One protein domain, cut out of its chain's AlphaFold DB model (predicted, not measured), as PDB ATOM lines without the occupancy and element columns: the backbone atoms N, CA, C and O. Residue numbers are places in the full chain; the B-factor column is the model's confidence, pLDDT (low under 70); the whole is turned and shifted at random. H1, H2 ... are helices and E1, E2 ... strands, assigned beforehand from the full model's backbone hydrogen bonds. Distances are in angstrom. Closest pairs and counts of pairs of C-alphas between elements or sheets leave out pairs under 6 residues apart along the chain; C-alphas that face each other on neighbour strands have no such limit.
ATOM      1  N   LEU A  67       8.135  -9.639  26.499       92.75
ATOM      2  CA  LEU A  67       7.360 -10.118  27.648       92.75
ATOM      3  C   LEU A  67       7.070  -9.007  28.656       92.75
ATOM      4  O   LEU A  67       5.952  -8.929  29.150       92.75
ATOM      5  N   ARG A  68       8.026  -8.115  28.937       93.31
ATOM      6  CA  ARG A  68       7.809  -6.965  29.833       93.31
ATOM      7  C   ARG A  68       6.767  -5.990  29.301       93.31
ATOM      8  O   ARG A  68       5.994  -5.456  30.088       93.31
ATOM      9  N   THR A  69       6.753  -5.767  27.989       93.31
ATOM     10  CA  THR A  69       5.800  -4.865  27.332       93.31
ATOM     11  C   THR A  69       4.391  -5.457  27.316       93.31
ATOM     12  O   THR A  69       3.422  -4.736  27.532       93.31
ATOM     13  N   GLN A  70       4.279  -6.766  27.075       91.44
ATOM     14  CA  GLN A  70       2.995  -7.475  27.023       91.44
ATOM     15  C   GLN A  70       2.488  -7.920  28.402       91.44
ATOM     16  O   GLN A  70       1.332  -8.319  28.538       91.44
ATOM     17  N   ARG A  71       3.331  -7.847  29.439       92.25
ATOM     18  CA  ARG A  71       2.962  -8.203  30.809       92.25
ATOM     19  C   ARG A  71       1.751  -7.372  31.255       92.25
ATOM     20  O   ARG A  71       1.825  -6.139  31.240       92.25
ATOM     21  N   PRO A  72       0.676  -8.007  31.754       89.06
ATOM     22  CA  PRO A  72      -0.445  -7.286  32.339       89.06
ATOM     23  C   PRO A  72       0.028  -6.339  33.451       89.06
ATOM     24  O   PRO A  72       0.759  -6.735  34.362       89.06
ATOM     25  N   GLY A  73      -0.394  -5.076  33.394       87.38
ATOM     26  CA  GLY A  73      -0.167  -4.123  34.481       87.38
ATOM     27  C   GLY A  73      -1.035  -4.431  35.707       87.38
ATOM     28  O   GLY A  73      -2.145  -4.954  35.569       87.38
ATOM     29  N   GLY A  74      -0.557  -4.048  36.894       87.69
ATOM     30  CA  GLY A  74      -1.228  -4.270  38.181       87.69
ATOM     31  C   GLY A  74      -0.494  -5.275  39.070       87.69
ATOM     32  O   GLY A  74       0.649  -5.637  38.788       87.69
ATOM     33  N   THR A  75      -1.152  -5.700  40.144       87.12
ATOM     34  CA  THR A  75      -0.624  -6.637  41.155       87.12
ATOM     35  C   THR A  75      -1.449  -7.922  41.254       87.12
ATOM     36  O   THR A  75      -1.339  -8.613  42.258       87.12
ATOM     37  N   ASP A  76      -2.319  -8.197  40.280       90.62
ATOM     38  CA  ASP A  76      -3.238  -9.339  40.289       90.62
ATOM     39  C   ASP A  76      -2.644 -10.518  39.497       90.62
ATOM     40  O   ASP A  76      -2.724 -10.524  38.264       90.62
ATOM     41  N   PRO A  77      -2.081 -11.540  40.170       88.56
ATOM     42  CA  PRO A  77      -1.356 -12.622  39.506       88.56
ATOM     43  C   PRO A  77      -2.223 -13.448  38.545       88.56
ATOM     44  O   PRO A  77      -1.686 -14.071  37.626       88.56
ATOM     45  N   GLU A  78      -3.545 -13.446  38.738       89.62
ATOM     46  CA  GLU A  78      -4.515 -14.208  37.944       89.62
ATOM     47  C   GLU A  78      -5.031 -13.433  36.725       89.62
ATOM     48  O   GLU A  78      -5.761 -13.979  35.894       89.62
ATOM     49  N   LYS A  79      -4.630 -12.166  36.581       90.81
ATOM     50  CA  LYS A  79      -5.029 -11.324  35.462       90.81
ATOM     51  C   LYS A  79      -4.460 -11.854  34.151       90.81
ATOM     52  O   LYS A  79      -3.243 -11.915  33.972       90.81
ATOM     53  N   TRP A  80      -5.347 -12.160  33.214       89.88
ATOM     54  CA  TRP A  80      -4.995 -12.501  31.840       89.88
ATOM     55  C   TRP A  80      -4.525 -11.274  31.055       89.88
ATOM     56  O   TRP A  80      -5.031 -10.161  31.240       89.88
ATOM     57  N   GLY A  81      -3.582 -11.481  30.142       87.69
ATOM     58  CA  GLY A  81      -3.286 -10.518  29.089       87.69
ATOM     59  C   GLY A  81      -2.673 -11.160  27.859       87.69
ATOM     60  O   GLY A  81      -2.143 -12.270  27.899       87.69
ATOM     61  N   ASN A  82      -2.784 -10.429  26.756       89.00
ATOM     62  CA  ASN A  82      -2.393 -10.902  25.439       89.00
ATOM     63  C   ASN A  82      -0.868 -10.966  25.312       89.00
ATOM     64  O   ASN A  82      -0.159 -10.027  25.668       89.00
ATOM     65  N   MET A  83      -0.361 -12.030  24.699       85.12
ATOM     66  CA  MET A  83       1.054 -12.249  24.386       85.12
ATOM     67  C   MET A  83       1.538 -11.452  23.179       85.12
ATOM     68  O   MET A  83       2.601 -11.741  22.655       85.12
ATOM     69  N   GLY A  84       0.802 -10.439  22.732       88.25
ATOM     70  CA  GLY A  84       1.181  -9.604  21.603       88.25
ATOM     71  C   GLY A  84       0.102  -8.589  21.246       88.25
ATOM     72  O   GLY A  84      -1.058  -8.719  21.639       88.25
ATOM     73  N   ALA A  85       0.491  -7.591  20.450       85.31
ATOM     74  CA  ALA A  85      -0.442  -6.606  19.902       85.31
ATOM     75  C   ALA A  85      -1.423  -7.228  18.890       85.31
ATOM     76  O   ALA A  85      -2.548  -6.756  18.740       85.31
ATOM     77  N   ASP A  86      -0.999  -8.294  18.209       87.00
ATOM     78  CA  ASP A  86      -1.789  -9.033  17.232       87.00
ATOM     79  C   ASP A  86      -1.498 -10.545  17.293       87.00
ATOM     80  O   ASP A  86      -0.664 -11.023  18.070       87.00
ATOM     81  N   LYS A  87      -2.196 -11.309  16.445       86.25
ATOM     82  CA  LYS A  87      -2.071 -12.773  16.373       86.25
ATOM     83  C   LYS A  87      -0.663 -13.227  15.979       86.25
ATOM     84  O   LYS A  87      -0.213 -14.275  16.429       86.25
ATOM     85  N   ALA A  88       0.021 -12.485  15.110       87.12
ATOM     86  CA  ALA A  88       1.352 -12.854  14.641       87.12
ATOM     87  C   ALA A  88       2.390 -12.659  15.753       87.12
ATOM     88  O   ALA A  88       3.149 -13.585  16.034       87.12
ATOM     89  N   ALA A  89       2.344 -11.515  16.439       88.19
ATOM     90  CA  ALA A  89       3.197 -11.215  17.583       88.19
ATOM     91  C   ALA A  89       2.984 -12.216  18.732       88.19
ATOM     92  O   ALA A  89       3.954 -12.712  19.300       88.19
ATOM     93  N   GLY A  90       1.727 -12.575  19.026       86.69
ATOM     94  CA  GLY A  90       1.406 -13.597  20.029       86.69
ATOM     95  C   GLY A  90       2.026 -14.960  19.710       86.69
ATOM     96  O   GLY A  90       2.641 -15.579  20.577       86.69
ATOM     97  N   ARG A  91       1.928 -15.409  18.450       86.56
ATOM     98  CA  ARG A  91       2.556 -16.662  17.991       86.56
ATOM     99  C   ARG A  91       4.075 -16.627  18.077       86.56
ATOM    100  O   ARG A  91       4.685 -17.624  18.458       86.56
ATOM    101  N   GLU A  92       4.680 -15.502  17.711       90.31
ATOM    102  CA  GLU A  92       6.128 -15.318  17.775       90.31
ATOM    103  C   GLU A  92       6.633 -15.416  19.218       90.31
ATOM    104  O   GLU A  92       7.557 -16.179  19.494       90.31
ATOM    105  N   ILE A  93       5.988 -14.711  20.151       90.12
ATOM    106  CA  ILE A  93       6.366 -14.730  21.568       90.12
ATOM    107  C   ILE A  93       6.138 -16.124  22.163       90.12
ATOM    108  O   ILE A  93       7.018 -16.637  22.852       90.12
ATOM    109  N   TYR A  94       5.022 -16.785  21.843       88.31
ATOM    110  CA  TYR A  94       4.771 -18.165  22.265       88.31
ATOM    111  C   TYR A  94       5.863 -19.135  21.779       88.31
ATOM    112  O   TYR A  94       6.404 -19.923  22.562       88.31
ATOM    113  N   ALA A  95       6.229 -19.062  20.495       89.31
ATOM    114  CA  ALA A  95       7.288 -19.887  19.923       89.31
ATOM    115  C   ALA A  95       8.651 -19.593  20.570       89.31
ATOM    116  O   ALA A  95       9.373 -20.530  20.906       89.31
ATOM    117  N   ALA A  96       8.969 -18.320  20.808       90.81
ATOM    118  CA  ALA A  96      10.218 -17.900  21.433       90.81
ATOM    119  C   ALA A  96      10.325 -18.354  22.901       90.81
ATOM    120  O   ALA A  96      11.381 -18.823  23.315       90.81
ATOM    121  N   VAL A  97       9.236 -18.296  23.676       90.00
ATOM    122  CA  VAL A  97       9.170 -18.844  25.048       90.00
ATOM    123  C   VAL A  97       9.442 -20.353  25.045       90.00
ATOM    124  O   VAL A  97      10.191 -20.853  25.889       90.00
ATOM    125  N   LYS A  98       8.883 -21.079  24.069       88.50
ATOM    126  CA  LYS A  98       9.110 -22.522  23.904       88.50
ATOM    127  C   LYS A  98      10.544 -22.840  23.468       88.50
ATOM    128  O   LYS A  98      11.150 -23.750  24.028       88.50
ATOM    129  N   GLU A  99      11.094 -22.098  22.507       90.19
ATOM    130  CA  GLU A  99      12.488 -22.232  22.043       90.19
ATOM    131  C   GLU A  99      13.479 -21.927  23.172       90.19
ATOM    132  O   GLU A  99      14.461 -22.645  23.340       90.19
ATOM    133  N   ALA A 100      13.180 -20.933  24.013       90.00
ATOM    134  CA  ALA A 100      13.969 -20.611  25.200       90.00
ATOM    135  C   ALA A 100      13.947 -21.730  26.262       90.00
ATOM    136  O   ALA A 100      14.711 -21.674  27.233       90.00
ATOM    137  N   GLY A 101      13.099 -22.754  26.100       87.81
ATOM    138  CA  GLY A 101      12.989 -23.894  27.006       87.81
ATOM    139  C   GLY A 101      12.407 -23.517  28.366       87.81
ATOM    140  O   GLY A 101      12.829 -24.066  29.384       87.81
ATOM    141  N   LEU A 102      11.504 -22.534  28.401       88.06
ATOM    142  CA  LEU A 102      10.770 -22.167  29.609       88.06
ATOM    143  C   LEU A 102       9.593 -23.121  29.816       88.06
ATOM    144  O   LEU A 102       9.013 -23.645  28.864       88.06
ATOM    145  N   THR A 103       9.231 -23.349  31.075       84.25
ATOM    146  CA  THR A 103       8.076 -24.177  31.419       84.25
ATOM    147  C   THR A 103       6.790 -23.472  31.003       84.25
ATOM    148  O   THR A 103       6.514 -22.354  31.445       84.25
ATOM    149  N   MET A 104       6.001 -24.139  30.166       84.00
ATOM    150  CA  MET A 104       4.661 -23.687  29.811       84.00
ATOM    151  C   MET A 104       3.668 -24.172  30.876       84.00
ATOM    152  O   MET A 104       3.709 -25.355  31.227       84.00
ATOM    153  N   PRO A 105       2.801 -23.297  31.411       83.69
ATOM    154  CA  PRO A 105       1.749 -23.721  32.325       83.69
ATOM    155  C   PRO A 105       0.740 -24.624  31.603       83.69
ATOM    156  O   PRO A 105       0.584 -24.562  30.384       83.69
ATOM    157  N   THR A 106       0.069 -25.478  32.371       80.31
ATOM    158  CA  THR A 106      -0.927 -26.446  31.883       80.31
ATOM    159  C   THR A 106      -2.183 -26.370  32.752       80.31
ATOM    160  O   THR A 106      -2.130 -25.831  33.859       80.31
ATOM    161  N   GLY A 107      -3.307 -26.907  32.270       81.31
ATOM    162  CA  GLY A 107      -4.576 -26.875  33.002       81.31
ATOM    163  C   GLY A 107      -5.211 -25.484  32.991       81.31
ATOM    164  O   GLY A 107      -5.207 -24.814  31.966       81.31
ATOM    165  N   ASP A 108      -5.724 -25.028  34.134       75.69
ATOM    166  CA  ASP A 108      -6.454 -23.750  34.252       75.69
ATOM    167  C   ASP A 108      -5.597 -22.500  33.955       75.69
ATOM    168  O   ASP A 108      -6.120 -21.393  33.802       75.69
ATOM    169  N   ASP A 109      -4.275 -22.672  33.890       82.56
ATOM    170  CA  ASP A 109      -3.292 -21.634  33.572       82.56
ATOM    171  C   ASP A 109      -2.698 -21.792  32.159       82.56
ATOM    172  O   ASP A 109      -1.745 -21.086  31.821       82.56
ATOM    173  N   GLU A 110      -3.200 -22.736  31.354       82.00
ATOM    174  CA  GLU A 110      -2.677 -23.019  30.017       82.00
ATOM    175  C   GLU A 110      -2.729 -21.785  29.111       82.00
ATOM    176  O   GLU A 110      -3.744 -21.099  28.999       82.00
ATOM    177  N   VAL A 111      -1.610 -21.554  28.425       81.50
ATOM    178  CA  VAL A 111      -1.471 -20.518  27.404       81.50
ATOM    179  C   VAL A 111      -2.252 -20.948  26.173       81.50
ATOM    180  O   VAL A 111      -1.836 -21.868  25.462       81.50
ATOM    181  N   ASN A 112      -3.370 -20.286  25.907       79.94
ATOM    182  CA  ASN A 112      -4.251 -20.624  24.798       79.94
ATOM    183  C   ASN A 112      -4.522 -19.396  23.925       79.94
ATOM    184  O   ASN A 112      -4.106 -18.292  24.256       79.94
ATOM    185  N   GLU A 113      -5.146 -19.605  22.766       76.31
ATOM    186  CA  GLU A 113      -5.734 -18.522  21.983       76.31
ATOM    187  C   GLU A 113      -7.225 -18.446  22.358       76.31
ATOM    188  O   GLU A 113      -8.004 -19.286  21.888       76.31
ATOM    189  N   PRO A 114      -7.674 -17.468  23.169       70.19
ATOM    190  CA  PRO A 114      -9.096 -17.259  23.411       70.19
ATOM    191  C   PRO A 114      -9.799 -16.882  22.105       70.19
ATOM    192  O   PRO A 114      -9.163 -16.656  21.078       70.19
ATOM    193  N   GLY A 115     -11.122 -16.697  22.125       59.03
ATOM    194  CA  GLY A 115     -11.917 -16.312  20.942       59.03
ATOM    195  C   GLY A 115     -11.460 -15.044  20.181       59.03
ATOM    196  O   GLY A 115     -11.978 -14.761  19.104       59.03
ATOM    197  N   THR A 116     -10.479 -14.297  20.699       60.56
ATOM    198  CA  THR A 116      -9.752 -13.197  20.038       60.56
ATOM    199  C   THR A 116      -8.692 -13.681  19.029       60.56
ATOM    200  O   THR A 116      -8.323 -12.942  18.111       60.56
ATOM    201  N   GLY A 117      -8.230 -14.929  19.141       70.81
ATOM    202  CA  GLY A 117      -7.212 -15.576  18.310       70.81
ATOM    203  C   GLY A 117      -5.781 -15.100  18.566       70.81
ATOM    204  O   GLY A 117      -4.943 -15.225  17.676       70.81
ATOM    205  N   ILE A 118      -5.521 -14.474  19.716       80.69
ATOM    206  CA  ILE A 118      -4.183 -14.069  20.169       80.69
ATOM    207  C   ILE A 118      -3.861 -14.918  21.392       80.69
ATOM    208  O   ILE A 118      -4.711 -15.011  22.268       80.69
ATOM    209  N   TYR A 119      -2.662 -15.499  21.467       83.00
ATOM    210  CA  TYR A 119      -2.241 -16.209  22.675       83.00
ATOM    211  C   TYR A 119      -2.321 -15.294  23.899       83.00
ATOM    212  O   TYR A 119      -1.864 -14.153  23.825       83.00
ATOM    213  N   ASP A 120      -2.862 -15.770  25.013       85.94
ATOM    214  CA  ASP A 120      -2.879 -15.050  26.280       85.94
ATOM    215  C   ASP A 120      -2.295 -15.887  27.421       85.94
ATOM    216  O   ASP A 120      -2.183 -17.111  27.366       85.94
ATOM    217  N   ALA A 121      -1.824 -15.193  28.449       89.12
ATOM    218  CA  ALA A 121      -1.296 -15.824  29.644       89.12
ATOM    219  C   ALA A 121      -1.598 -14.963  30.872       89.12
ATOM    220  O   ALA A 121      -1.778 -13.744  30.787       89.12
ATOM    221  N   LYS A 122      -1.634 -15.601  32.041       90.56
ATOM    222  CA  LYS A 122      -1.801 -14.904  33.320       90.56
ATOM    223  C   LYS A 122      -0.544 -14.132  33.707       90.56
ATOM    224  O   LYS A 122       0.572 -14.539  33.381       90.56
ATOM    225  N   GLN A 123      -0.707 -13.056  34.474       90.69
ATOM    226  CA  GLN A 123       0.394 -12.211  34.940       90.69
ATOM    227  C   GLN A 123       1.494 -13.023  35.651       90.69
ATOM    228  O   GLN A 123       2.673 -12.834  35.353       90.69
ATOM    229  N   LYS A 124       1.120 -13.993  36.499       91.25
ATOM    230  CA  LYS A 124       2.067 -14.908  37.167       91.25
ATOM    231  C   LYS A 124       2.940 -15.715  36.196       91.25
ATOM    232  O   LYS A 124       4.107 -15.987  36.480       91.25
ATOM    233  N   THR A 125       2.393 -16.076  35.037       91.44
ATOM    234  CA  THR A 125       3.104 -16.818  33.992       91.44
ATOM    235  C   THR A 125       4.153 -15.931  33.328       91.44
ATOM    236  O   THR A 125       5.302 -16.349  33.188       91.44
ATOM    237  N   TYR A 126       3.803 -14.680  33.001       92.06
ATOM    238  CA  TYR A 126       4.778 -13.697  32.513       92.06
ATOM    239  C   TYR A 126       5.900 -13.466  33.519       92.06
ATOM    240  O   TYR A 126       7.059 -13.426  33.117       92.06
ATOM    241  N   ASP A 127       5.578 -13.334  34.806       92.75
ATOM    242  CA  ASP A 127       6.579 -13.143  35.860       92.75
ATOM    243  C   ASP A 127       7.548 -14.326  35.935       92.75
ATOM    244  O   ASP A 127       8.763 -14.130  35.893       92.75
ATOM    245  N   THR A 128       7.019 -15.551  35.908       93.69
ATOM    246  CA  THR A 128       7.824 -16.781  35.889       93.69
ATOM    247  C   THR A 128       8.741 -16.839  34.662       93.69
ATOM    248  O   THR A 128       9.923 -17.168  34.775       93.69
ATOM    249  N   TRP A 129       8.236 -16.494  33.474       94.06
ATOM    250  CA  TRP A 129       9.052 -16.468  32.257       94.06
ATOM    251  C   TRP A 129      10.106 -15.363  32.274       94.06
ATOM    252  O   TRP A 129      11.246 -15.609  31.887       94.06
ATOM    253  N   ILE A 130       9.758 -14.165  32.748       94.75
ATOM    254  CA  ILE A 130      10.682 -13.035  32.891       94.75
ATOM    255  C   ILE A 130      11.823 -13.404  33.842       94.75
ATOM    256  O   ILE A 130      12.984 -13.134  33.534       94.75
ATOM    257  N   GLU A 131      11.522 -14.023  34.983       95.25
ATOM    258  CA  GLU A 131      12.537 -14.504  35.925       95.25
ATOM    259  C   GLU A 131      13.393 -15.622  35.323       95.25
ATOM    260  O   GLU A 131      14.622 -15.560  35.397       95.25
ATOM    261  N   GLY A 132      12.773 -16.590  34.643       94.88
ATOM    262  CA  GLY A 132      13.486 -17.671  33.964       94.88
ATOM    263  C   GLY A 132      14.444 -17.173  32.876       94.88
ATOM    264  O   GLY A 132      15.580 -17.643  32.786       94.88
ATOM    265  N   ILE A 133      14.027 -16.190  32.072       96.19
ATOM    266  CA  ILE A 133      14.869 -15.584  31.030       96.19
ATOM    267  C   ILE A 133      16.011 -14.783  31.645       96.19
ATOM    268  O   ILE A 133      17.145 -14.933  31.195       96.19
ATOM    269  N   LYS A 134      15.752 -13.983  32.687       96.06
ATOM    270  CA  LYS A 134      16.818 -13.275  33.415       96.06
ATOM    271  C   LYS A 134      17.864 -14.253  33.946       96.06
ATOM    272  O   LYS A 134      19.043 -14.071  33.674       96.06
ATOM    273  N   GLY A 135      17.434 -15.336  34.597       95.62
ATOM    274  CA  GLY A 135      18.348 -16.368  35.094       95.62
ATOM    275  C   GLY A 135      19.185 -17.019  33.985       95.62
ATOM    276  O   GLY A 135      20.385 -17.238  34.160       95.62
ATOM    277  N   LYS A 136      18.587 -17.282  32.815       95.19
ATOM    278  CA  LYS A 136      19.315 -17.782  31.634       95.19
ATOM    279  C   LYS A 136      20.322 -16.760  31.104       95.19
ATOM    280  O   LYS A 136      21.467 -17.132  30.858       95.19
ATOM    281  N   ILE A 137      19.931 -15.492  30.964       95.94
ATOM    282  CA  ILE A 137      20.821 -14.403  30.536       95.94
ATOM    283  C   ILE A 137      22.005 -14.277  31.498       95.94
ATOM    284  O   ILE A 137      23.147 -14.223  31.050       95.94
ATOM    285  N   ASP A 138      21.761 -14.294  32.806       96.06
ATOM    286  CA  ASP A 138      22.812 -14.180  33.819       96.06
ATOM    287  C   ASP A 138      23.792 -15.363  33.755       96.06
ATOM    288  O   ASP A 138      25.013 -15.176  33.781       96.06
ATOM    289  N   SER A 139      23.278 -16.585  33.581       94.69
ATOM    290  CA  SER A 139      24.101 -17.786  33.386       94.69
ATOM    291  C   SER A 139      24.948 -17.714  32.106       94.69
ATOM    292  O   SER A 139      26.146 -18.032  32.119       94.69
ATOM    293  N   LEU A 140      24.355 -17.254  31.002       94.62
ATOM    294  CA  LEU A 140      25.047 -17.089  29.725       94.62
ATOM    295  C   LEU A 140      26.108 -15.989  29.792       94.62
ATOM    296  O   LEU A 140      27.216 -16.216  29.315       94.62
ATOM    297  N   ASN A 141      25.818 -14.858  30.439       94.19
ATOM    298  CA  ASN A 141      26.770 -13.770  30.669       94.19
ATOM    299  C   ASN A 141      27.977 -14.245  31.485       94.19
ATOM    300  O   ASN A 141      29.121 -13.971  31.121       94.19
ATOM    301  N   SER A 142      27.746 -14.998  32.566       94.25
ATOM    302  CA  SER A 142      28.831 -15.579  33.366       94.25
ATOM    303  C   SER A 142      29.709 -16.511  32.525       94.25
ATOM    304  O   SER A 142      30.937 -16.421  32.552       94.25
ATOM    305  N   THR A 143      29.088 -17.357  31.702       93.44
ATOM    306  CA  THR A 143      29.835 -18.271  30.832       93.44
ATOM    307  C   THR A 143      30.590 -17.525  29.728       93.44
ATOM    308  O   THR A 143      31.744 -17.839  29.454       93.44
ATOM    309  N   GLN A 144      29.992 -16.486  29.143       93.69
ATOM    310  CA  GLN A 144      30.636 -15.632  28.149       93.69
ATOM    311  C   GLN A 144      31.896 -14.961  28.711       93.69
ATOM    312  O   GLN A 144      32.906 -14.881  28.013       93.69
ATOM    313  N   GLN A 145      31.878 -14.505  29.969       92.88
ATOM    314  CA  GLN A 145      33.071 -13.947  30.613       92.88
ATOM    315  C   GLN A 145      34.207 -14.977  30.686       92.88
ATOM    316  O   GLN A 145      35.356 -14.645  30.388       92.88
ATOM    317  N   LEU A 146      33.897 -16.240  31.007       93.19
ATOM    318  CA  LEU A 146      34.883 -17.325  30.994       93.19
ATOM    319  C   LEU A 146      35.413 -17.601  29.586       93.19
ATOM    320  O   LEU A 146      36.615 -17.790  29.403       93.19
ATOM    321  N   ASP A 147      34.536 -17.596  28.591       93.19
ATOM    322  CA  ASP A 147      34.915 -17.808  27.198       93.19
ATOM    323  C   ASP A 147      35.812 -16.680  26.670       93.19
ATOM    324  O   ASP A 147      36.780 -16.943  25.959       93.19
ATOM    325  N   MET A 148      35.592 -15.436  27.101       91.75
ATOM    326  CA  MET A 148      36.490 -14.319  26.799       91.75
ATOM    327  C   MET A 148      37.867 -14.484  27.457       91.75
ATOM    328  O   MET A 148      38.884 -14.230  26.810       91.75
ATOM    329  N   ILE A 149      37.934 -14.971  28.702       93.69
ATOM    330  CA  ILE A 149      39.210 -15.299  29.365       93.69
ATOM    331  C   ILE A 149      39.932 -16.424  28.608       93.69
ATOM    332  O   ILE A 149      41.146 -16.360  28.391       93.69
ATOM    333  N   ARG A 150      39.198 -17.448  28.156       91.88
ATOM    334  CA  ARG A 150      39.750 -18.539  27.337       91.88
ATOM    335  C   ARG A 150      40.266 -18.030  25.998       91.88
ATOM    336  O   ARG A 150      41.374 -18.400  25.626       91.88
ATOM    337  N   LEU A 151      39.531 -17.152  25.315       94.00
ATOM    338  CA  LEU A 151      39.978 -16.516  24.072       94.00
ATOM    339  C   LEU A 151      41.270 -15.729  24.268       94.00
ATOM    340  O   LEU A 151      42.196 -15.875  23.472       94.00
ATOM    341  N   GLN A 152      41.367 -14.937  25.338       93.31
ATOM    342  CA  GLN A 152      42.594 -14.210  25.669       93.31
ATOM    343  C   GLN A 152      43.753 -15.178  25.933       93.31
ATOM    344  O   GLN A 152      44.837 -15.012  25.380       93.31
ATOM    345  N   SER A 153      43.517 -16.243  26.707       94.69
ATOM    346  CA  SER A 153      44.529 -17.270  26.980       94.69
ATOM    347  C   SER A 153      44.987 -17.998  25.711       94.69
ATOM    348  O   SER A 153      46.187 -18.183  25.514       94.69
ATOM    349  N   LEU A 154      44.057 -18.394  24.837       93.25
ATOM    350  CA  LEU A 154      44.363 -19.041  23.560       93.25
ATOM    351  C   LEU A 154      45.129 -18.099  22.634       93.25
ATOM    352  O   LEU A 154      46.107 -18.519  22.023       93.25
ATOM    353  N   THR A 155      44.749 -16.822  22.593       91.88
ATOM    354  CA  THR A 155      45.454 -15.792  21.818       91.88
ATOM    355  C   THR A 155      46.888 -15.616  22.314       91.88
ATOM    356  O   THR A 155      47.816 -15.619  21.508       91.88
ATOM    357  N   ASN A 156      47.095 -15.555  23.631       94.12
ATOM    358  CA  ASN A 156      48.434 -15.470  24.217       94.12
ATOM    359  C   ASN A 156      49.268 -16.714  23.882       94.12
ATOM    360  O   ASN A 156      50.363 -16.583  23.345       94.12
ATOM    361  N   LYS A 157      48.721 -17.923  24.078       93.50
ATOM    362  CA  LYS A 157      49.394 -19.187  23.716       93.50
ATOM    363  C   LYS A 157      49.738 -19.263  22.231       93.50
ATOM    364  O   LYS A 157      50.777 -19.812  21.867       93.50
ATOM    365  N   ARG A 158      48.865 -18.737  21.369       90.69
ATOM    366  CA  ARG A 158      49.098 -18.648  19.928       90.69
ATOM    367  C   ARG A 158      50.274 -17.720  19.630       90.69
ATOM    368  O   ARG A 158      51.174 -18.114  18.896       90.69
ATOM    369  N   ASN A 159      50.278 -16.521  20.208       89.81
ATOM    370  CA  ASN A 159      51.349 -15.544  20.021       89.81
ATOM    371  C   ASN A 159      52.691 -16.079  20.537       89.81
ATOM    372  O   ASN A 159      53.671 -16.039  19.801       89.81
ATOM    373  N   GLU A 160      52.719 -16.696  21.721       90.62
ATOM    374  CA  GLU A 160      53.908 -17.373  22.256       90.62
ATOM    375  C   GLU A 160      54.412 -18.475  21.313       90.62
ATOM    376  O   GLU A 160      55.607 -18.568  21.035       90.62
ATOM    377  N   ALA A 161      53.514 -19.311  20.778       86.69
ATOM    378  CA  ALA A 161      53.892 -20.347  19.819       86.69
ATOM    379  C   ALA A 161      54.478 -19.747  18.528       86.69
ATOM    380  O   ALA A 161      55.470 -20.266  18.013       86.69
ATOM    381  N   PHE A 162      53.919 -18.638  18.030       86.62
ATOM    382  CA  PHE A 162      54.451 -17.911  16.873       86.62
ATOM    383  C   PHE A 162      55.811 -17.263  17.152       86.62
ATOM    384  O   PHE A 162      56.701 -17.327  16.301       86.62
ATOM    385  N   GLU A 163      56.014 -16.682  18.332       89.38
ATOM    386  CA  GLU A 163      57.306 -16.126  18.743       89.38
ATOM    387  C   GLU A 163      58.369 -17.221  18.859       89.38
ATOM    388  O   GLU A 163      59.472 -17.072  18.331       89.38
ATOM    389  N   ILE A 164      58.040 -18.355  19.485       86.75
ATOM    390  CA  ILE A 164      58.934 -19.517  19.572       86.75
ATOM    391  C   ILE A 164      59.275 -20.027  18.171       86.75
ATOM    392  O   ILE A 164      60.446 -20.283  17.889       86.75
ATOM    393  N   MET A 165      58.289 -20.126  17.277       83.38
ATOM    394  CA  MET A 165      58.495 -20.551  15.892       83.38
ATOM    395  C   MET A 165      59.410 -19.582  15.133       83.38
ATOM    396  O   MET A 165      60.361 -20.012  14.482       83.38
ATOM    397  N   THR A 166      59.188 -18.277  15.273       87.06
ATOM    398  CA  THR A 166      60.002 -17.237  14.626       87.06
ATOM    399  C   THR A 166      61.437 -17.247  15.149       87.06
ATOM    400  O   THR A 166      62.395 -17.189  14.371       87.06
TER     401      THR A 166
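What this domain is: This is residues 67 to 166 of the 184 residues of an uncharacterized protein of Azoarcus rhizosphaerae (UniProt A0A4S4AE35). A small compact head of short pieces and loops sends out one long helical arm, H3, whose residues 137 to 166 stick out free. In the head, the tiny antiparallel sheet E1 - E2 sits at the base of H3, with H1 and H2 nearby. The 100 printed residues, mostly helix by class, hold three named helices and two strands, in the order H1 E1 H2 E2 H3; the whole is extended, with a radius of gyration of the C-alphas of 21.3 A and spans of 72 by 27 by 23 A.

How they stand to each other: E1, residues 80 to 82, and E2, residues 120 to 122, are antiparallel neighbours; N 81 and O 121, 3.0 A apart, are within hydrogen-bond range. H1, residues 67 to 70, touches H3, residues 123 to 166, at residues 126 to 130 alone; the closest C-alphas, of Leu 67 and Tyr 126, are 6.6 A apart. H2, residues 87 to 99, is close to H3 but not clearly touching, the closest C-alphas, of Val 97 and Trp 129, being 7.6 A apart; they run the same way at a steep tilt of 57 degrees. In H2 and H3 every O i to N i+4 pair is within hydrogen-bond range; H1 is too short for one.

Where its parts are: H3 runs 63.2 A from C-alpha 123 at (0.394, -12.211, 34.940) to C-alpha 166 at (60.002, -17.237, 14.626). H2 spans 18.3 A, H1 5.1 A, E1 and E2 7.1 A each.

The domain as a whole: The C-alphas farthest apart, of Gly 115 and Thr 166, are 72.2 A apart. The printed part has no cut; the link from H2 to E2 is long, 20 residues. Residues 115 to 116 have pLDDT under 70.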